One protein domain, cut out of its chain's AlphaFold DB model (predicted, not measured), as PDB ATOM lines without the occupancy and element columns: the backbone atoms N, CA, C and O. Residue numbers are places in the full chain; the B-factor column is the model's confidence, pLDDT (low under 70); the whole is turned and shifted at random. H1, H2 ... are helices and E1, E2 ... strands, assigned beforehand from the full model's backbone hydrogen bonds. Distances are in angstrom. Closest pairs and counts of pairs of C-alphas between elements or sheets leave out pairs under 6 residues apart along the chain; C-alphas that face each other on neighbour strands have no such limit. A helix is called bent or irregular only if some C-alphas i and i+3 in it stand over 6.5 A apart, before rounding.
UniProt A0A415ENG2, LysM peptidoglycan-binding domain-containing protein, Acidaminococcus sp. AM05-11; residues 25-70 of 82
ATOM      1  N   LEU A  25      42.443  32.374   1.559       77.69
ATOM      2  CA  LEU A  25      41.301  32.168   0.671       77.69
ATOM      3  C   LEU A  25      41.081  33.404  -0.214       77.69
ATOM      4  O   LEU A  25      40.776  33.282  -1.394       77.69
ATOM      5  N   TRP A  26      41.343  34.584   0.352       81.31
ATOM      6  CA  TRP A  26      41.330  35.860  -0.349       81.31
ATOM      7  C   TRP A  26      42.393  35.975  -1.444       81.31
ATOM      8  O   TRP A  26      42.066  36.389  -2.548       81.31
ATOM      9  N   GLY A  27      43.646  35.588  -1.188       78.38
ATOM     10  CA  GLY A  27      44.703  35.616  -2.207       78.38
ATOM     11  C   GLY A  27      44.433  34.650  -3.365       78.38
ATOM     12  O   GLY A  27      44.672  34.983  -4.525       78.38
ATOM     13  N   ILE A  28      43.872  33.480  -3.063       79.69
ATOM     14  CA  ILE A  28      43.476  32.487  -4.068       79.69
ATOM     15  C   ILE A  28      42.277  32.994  -4.883       79.69
ATOM     16  O   ILE A  28      42.297  32.937  -6.112       79.69
ATOM     17  N   ALA A  29      41.257  33.542  -4.220       81.50
ATOM     18  CA  ALA A  29      40.090  34.123  -4.878       81.50
ATOM     19  C   ALA A  29      40.445  35.354  -5.715       81.50
ATOM     20  O   ALA A  29      39.932  35.507  -6.814       81.50
ATOM     21  N   SER A  30      41.354  36.205  -5.238       81.44
ATOM     22  CA  SER A  30      41.813  37.386  -5.972       81.44
ATOM     23  C   SER A  30      42.598  37.020  -7.227       81.44
ATOM     24  O   SER A  30      42.531  37.759  -8.199       81.44
ATOM     25  N   GLN A  31      43.332  35.905  -7.218       79.19
ATOM     26  CA  GLN A  31      43.982  35.375  -8.422       79.19
ATOM     27  C   GLN A  31      42.990  34.729  -9.393       79.19
ATOM     28  O   GLN A  31      43.252  34.662 -10.590       79.19
ATOM     29  N   ALA A  32      41.885  34.202  -8.872       76.50
ATOM     30  CA  ALA A  32      40.821  33.603  -9.663       76.50
ATOM     31  C   ALA A  32      39.844  34.637 -10.243       76.50
ATOM     32  O   ALA A  32      39.208  34.365 -11.262       76.50
ATOM     33  N   ALA A  33      39.722  35.792  -9.591       81.06
ATOM     34  CA  ALA A  33      38.881  36.890 -10.022       81.06
ATOM     35  C   ALA A  33      39.427  37.542 -11.291       81.06
ATOM     36  O   ALA A  33      40.609  37.867 -11.395       81.06
ATOM     37  N   GLY A  34      38.535  37.728 -12.262       74.19
ATOM     38  CA  GLY A  34      38.824  38.527 -13.444       74.19
ATOM     39  C   GLY A  34      38.947  40.022 -13.111       74.19
ATOM     40  O   GLY A  34      38.545  40.451 -12.030       74.19
ATOM     41  N   PRO A  35      39.448  40.839 -14.053       70.25
ATOM     42  CA  PRO A  35      39.648  42.280 -13.858       70.25
ATOM     43  C   PRO A  35      38.360  43.052 -13.527       70.25
ATOM     44  O   PRO A  35      38.432  44.121 -12.930       70.25
ATOM     45  N   GLU A  36      37.198  42.508 -13.892       74.94
ATOM     46  CA  GLU A  36      35.875  43.094 -13.638       74.94
ATOM     47  C   GLU A  36      35.019  42.240 -12.682       74.94
ATOM     48  O   GLU A  36      33.844  42.535 -12.478       74.94
ATOM     49  N   GLU A  37      35.571  41.162 -12.107       77.25
ATOM     50  CA  GLU A  37      34.827  40.267 -11.216       77.25
ATOM     51  C   GLU A  37      35.155  40.543  -9.746       77.25
ATOM     52  O   GLU A  37      36.315  40.622  -9.340       77.25
ATOM     53  N   ASP A  38      34.117  40.657  -8.920       83.12
ATOM     54  CA  ASP A  38      34.284  40.832  -7.484       83.12
ATOM     55  C   ASP A  38      34.954  39.611  -6.852       83.12
ATOM     56  O   ASP A  38      34.400  38.508  -6.834       83.12
ATOM     57  N   VAL A  39      36.097  39.839  -6.201       83.00
ATOM     58  CA  VAL A  39      36.813  38.814  -5.422       83.00
ATOM     59  C   VAL A  39      35.884  38.132  -4.421       83.00
ATOM     60  O   VAL A  39      35.982  36.925  -4.233       83.00
ATOM     61  N   ARG A  40      34.938  38.870  -3.820       83.94
ATOM     62  CA  ARG A  40      33.918  38.320  -2.911       83.94
ATOM     63  C   ARG A  40      32.973  37.335  -3.587       83.94
ATOM     64  O   ARG A  40      32.687  36.300  -2.996       83.94
ATOM     65  N   ALA A  41      32.512  37.633  -4.799       83.75
ATOM     66  CA  ALA A  41      31.650  36.729  -5.554       83.75
ATOM     67  C   ALA A  41      32.400  35.442  -5.931       83.75
ATOM     68  O   ALA A  41      31.844  34.348  -5.882       83.75
ATOM     69  N   VAL A  42      33.691  35.560  -6.249       82.81
ATOM     70  CA  VAL A  42      34.566  34.410  -6.513       82.81
ATOM     71  C   VAL A  42      34.819  33.607  -5.241       82.81
ATOM     72  O   VAL A  42      34.743  32.383  -5.268       82.81
ATOM     73  N   LEU A  43      35.056  34.283  -4.117       84.12
ATOM     74  CA  LEU A  43      35.224  33.666  -2.804       84.12
ATOM     75  C   LEU A  43      34.005  32.831  -2.425       84.12
ATOM     76  O   LEU A  43      34.178  31.670  -2.078       84.12
ATOM     77  N   ASP A  44      32.805  33.395  -2.571       84.19
ATOM     78  CA  ASP A  44      31.536  32.721  -2.283       84.19
ATOM     79  C   ASP A  44      31.348  31.466  -3.154       84.19
ATOM     80  O   ASP A  44      30.932  30.402  -2.698       84.19
ATOM     81  N   ARG A  45      31.774  31.529  -4.421       83.12
ATOM     82  CA  ARG A  45      31.767  30.362  -5.314       83.12
ATOM     83  C   ARG A  45      32.805  29.317  -4.934       83.12
ATOM     84  O   ARG A  45      32.516  28.130  -5.053       83.12
ATOM     85  N   ILE A  46      33.997  29.722  -4.501       83.12
ATOM     86  CA  ILE A  46      35.039  28.803  -4.025       83.12
ATOM     87  C   ILE A  46      34.571  28.112  -2.745       83.12
ATOM     88  O   ILE A  46      34.691  26.892  -2.636       83.12
ATOM     89  N   THR A  47      34.018  28.860  -1.791       83.56
ATOM     90  CA  THR A  47      33.489  28.302  -0.546       83.56
ATOM     91  C   THR A  47      32.336  27.360  -0.814       83.56
ATOM     92  O   THR A  47      32.358  26.237  -0.319       83.56
ATOM     93  N   GLN A  48      31.400  27.732  -1.682       82.88
ATOM     94  CA  GLN A  48      30.294  26.860  -2.062       82.88
ATOM     95  C   GLN A  48      30.761  25.624  -2.848       82.88
ATOM     96  O   GLN A  48      30.203  24.547  -2.679       82.88
ATOM     97  N   ALA A  49      31.805  25.731  -3.674       81.31
ATOM     98  CA  ALA A  49      32.357  24.594  -4.414       81.31
ATOM     99  C   ALA A  49      33.134  23.604  -3.529       81.31
ATOM    100  O   ALA A  49      33.225  22.427  -3.875       81.31
ATOM    101  N   ASN A  50      33.705  24.071  -2.415       81.12
ATOM    102  CA  ASN A  50      34.515  23.258  -1.501       81.12
ATOM    103  C   ASN A  50      33.841  22.984  -0.153       81.12
ATOM    104  O   ASN A  50      34.448  22.335   0.694       81.12
ATOM    105  N   HIS A  51      32.624  23.493   0.049       81.69
ATOM    106  CA  HIS A  51      31.929  23.523   1.339       81.69
ATOM    107  C   HIS A  51      32.812  24.090   2.459       81.69
ATOM    108  O   HIS A  51      32.945  23.499   3.528       81.69
ATOM    109  N   LEU A  52      33.461  25.222   2.185       79.50
ATOM    110  CA  LEU A  52      34.312  25.898   3.156       79.50
ATOM    111  C   LEU A  52      33.604  27.081   3.769       79.50
ATOM    112  O   LEU A  52      32.922  27.829   3.081       79.50
ATOM    113  N   ASP A  53      33.840  27.302   5.048       74.94
ATOM    114  CA  ASP A  53      33.385  28.510   5.703       74.94
ATOM    115  C   ASP A  53      34.318  29.676   5.378       74.94
ATOM    116  O   ASP A  53      35.531  29.607   5.578       74.94
ATOM    117  N   LEU A  54      33.730  30.794   4.948       63.25
ATOM    118  CA  LEU A  54      34.417  32.077   4.735       63.25
ATOM    119  C   LEU A  54      35.194  32.551   5.975       63.25
ATOM    120  O   LEU A  54      36.169  33.291   5.867       63.25
ATOM    121  N   HIS A  55      34.729  32.132   7.151       65.31
ATOM    122  CA  HIS A  55      35.270  32.493   8.456       65.31
ATOM    123  C   HIS A  55      36.261  31.453   8.995       65.31
ATOM    124  O   HIS A  55      36.920  31.706  10.004       65.31
ATOM    125  N   GLN A  56      36.374  30.288   8.351       67.81
ATOM    126  CA  GLN A  56      37.289  29.242   8.776       67.81
ATOM    127  C   GLN A  56      38.669  29.483   8.167       67.81
ATOM    128  O   GLN A  56      38.827  29.685   6.964       67.81
ATOM    129  N   ALA A  57      39.692  29.446   9.020       67.38
ATOM    130  CA  ALA A  57      41.069  29.494   8.563       67.38
ATOM    131  C   ALA A  57      41.359  28.273   7.677       67.38
ATOM    132  O   ALA A  57      41.109  27.132   8.078       67.38
ATOM    133  N   LEU A  58      41.896  28.515   6.479       73.69
ATOM    134  CA  LEU A  58      42.373  27.442   5.615       73.69
ATOM    135  C   LEU A  58      43.509  26.683   6.303       73.69
ATOM    136  O   LEU A  58      44.425  27.287   6.862       73.69
ATOM    137  N   GLN A  59      43.448  25.356   6.243       76.50
ATOM    138  CA  GLN A  59      44.484  24.496   6.797       76.50
ATOM    139  C   GLN A  59      45.581  24.285   5.738       76.50
ATOM    140  O   GLN A  59      45.264  23.885   4.613       76.50
ATOM    141  N   PRO A  60      46.864  24.529   6.052       75.69
ATOM    142  CA  PRO A  60      47.948  24.212   5.128       75.69
ATOM    143  C   PRO A  60      47.966  22.705   4.825       75.69
ATOM    144  O   PRO A  60      47.838  21.877   5.723       75.69
ATOM    145  N   GLY A  61      48.108  22.352   3.546       76.19
ATOM    146  CA  GLY A  61      47.977  20.985   3.029       76.19
ATOM    147  C   GLY A  61      46.579  20.631   2.512       76.19
ATOM    148  O   GLY A  61      46.393  19.557   1.944       76.19
ATOM    149  N   GLN A  62      45.598  21.526   2.656       79.62
ATOM    150  CA  GLN A  62      44.260  21.338   2.104       79.62
ATOM    151  C   GLN A  62      44.243  21.593   0.590       79.62
ATOM    152  O   GLN A  62      44.862  22.535   0.101       79.62
ATOM    153  N   VAL A  63      43.504  20.775  -0.162       82.19
ATOM    154  CA  VAL A  63      43.279  20.990  -1.599       82.19
ATOM    155  C   VAL A  63      41.970  21.748  -1.796       82.19
ATOM    156  O   VAL A  63      40.912  21.296  -1.365       82.19
ATOM    157  N   LEU A  64      42.050  22.896  -2.461       81.12
ATOM    158  CA  LEU A  64      40.932  23.759  -2.829       81.12
ATOM    159  C   LEU A  64      40.613  23.633  -4.314       81.12
ATOM    160  O   LEU A  64      41.492  23.785  -5.156       81.12
ATOM    161  N   VAL A  65      39.342  23.442  -4.648       82.19
ATOM    162  CA  VAL A  65      38.813  23.497  -6.011       82.19
ATOM    163  C   VAL A  65      38.359  24.917  -6.323       82.19
ATOM    164  O   VAL A  65      37.295  25.362  -5.907       82.19
ATOM    165  N   VAL A  66      39.159  25.639  -7.085       81.06
ATOM    166  CA  VAL A  66      38.929  27.035  -7.438       81.06
ATOM    167  C   VAL A  66      38.335  27.100  -8.848       81.06
ATOM    168  O   VAL A  66      39.031  26.751  -9.804       81.06
ATOM    169  N   PRO A  67      37.061  27.502  -9.016       75.50
ATOM    170  CA  PRO A  67      36.501  27.769 -10.332       75.50
ATOM    171  C   PRO A  67      37.061  29.095 -10.861       75.50
ATOM    172  O   PRO A  67      36.662  30.164 -10.408       75.50
ATOM    173  N   VAL A  68      37.984  29.026 -11.818       73.31
ATOM    174  CA  VAL A  68      38.525  30.195 -12.525       73.31
ATOM    175  C   VAL A  68      37.809  30.363 -13.854       73.31
ATOM    176  O   VAL A  68      37.564  29.376 -14.554       73.31
ATOM    177  N   ARG A  69      37.474  31.595 -14.235       70.88
ATOM    178  CA  ARG A  69      37.022  31.850 -15.606       70.88
ATOM    179  C   ARG A  69      38.168  31.560 -16.573       70.88
ATOM    180  O   ARG A  69      39.294  32.008 -16.356       70.88
ATOM    181  N   ALA A  70      37.878  30.814 -17.636       63.31
ATOM    182  CA  ALA A  70      38.843  30.475 -18.681       63.31
ATOM    183  C   ALA A  70      39.471  31.721 -19.329       63.31
ATOM    184  O   ALA A  70      40.596  31.654 -19.806       63.31
TER     185      ALA A  70
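This is residues 25 to 70 of the 82 residues of the protein "LysM peptidoglycan-binding domain-containing protein" of Acidaminococcus sp. AM05-11 (UniProt A0A415ENG2). The picture is a small, three-part cluster: helix H2 and the shorter helix H1 pack together about at right angles, and one extended strand, E1, runs close to both of them. There is no sheet of named strands; the short loop of residues 33 to 38 lies toward one end of the long axis, and the long loop of residues 51 to 62 folds back from H2 to E1 toward the other. The printed part has 46 residues with two named helices and one named strand, in the order H1, H2, E1 along the chain, and its class is mixed, helices and strands. The whole is compact, with a radius of gyration of the C-alphas of 10.0 A, and elongated in outline, with spans of 28 by 18 by 16 A.

The longest helix by residues is H2, 12 residues, residues 39 to 50, from Val 39 to Asn 50. Its C-alpha 39 is at (36.813, 38.814, -5.422) and its C-alpha 50 at (34.515, 23.258, -1.501), 16.2 A from first to last C-alpha, and most of that change is in y. Before it along the chain comes H1, residues 25 to 32, from Leu 25 to Ala 32, 8 residues and 10.4 A from first to last C-alpha. H1 begins at C-alpha 25, at (41.301, 32.168, 0.671), and ends at C-alpha 32, at (40.821, 33.603, -9.663), with z falling while x hardly changes between these two points. After H2 comes the strand E1, residues 63 to 69, from Val 63 to Arg 69, 7 residues and 18.8 A from first to last C-alpha. Its last C-alpha, that of Arg 69, is at (37.022, 31.850, -15.606). Ala 70 follows as the last printed residue.

H1 and H2 touch, with 12 pairs of C-alphas within 8 A. Their closest C-alphas are those of Ser 30 and Val 39, 5.2 A apart. Their lines stand about perpendicular, at 73 degrees, and their centres are 9.3 A apart. H2 and E1 have 11 pairs of C-alphas within 8 A. The closest C-alphas of H2 and E1 are those of Ile 46 and Val 66, 5.5 A apart, and the two centres are 8.8 A apart. H1 and E1 have 6 pairs of C-alphas within 8 A. The closest C-alphas of these two are those of Ala 32 and Val 68, 5.0 A apart, and their centres are 9.4 A apart. E1 pairs with no named strand. In H1 and H2 every pair of O of residue i and N of residue i+4 is within hydrogen-bond range. Neither helix is bent or irregular.

The two C-alphas farthest apart are those of Glu 36 and Gly 61, 30.2 A; Glu 36 lies between H1 and H2, and Gly 61 lies between H2 and E1. The first and last printed C-alphas, those of Leu 25 and Ala 70, are 19.6 A apart. The link from H1 to H2 has 6 residues and is short. The link from H2 to E1 is long, with 12 residues, 51 to 62, whose C-alphas lie 9 to 16 A from the mean of the C-alphas. The printed part runs from residue 25 to residue 70 of a full chain of 82 residues and has no cut. The mean pLDDT of the printed part is 77.9. Five printed residues are under 70: residues 54 to 57, within the long link, and residue 70. By element, the mean pLDDT of this predicted model is 83 in H2, 79 in H1 and 78 in E1.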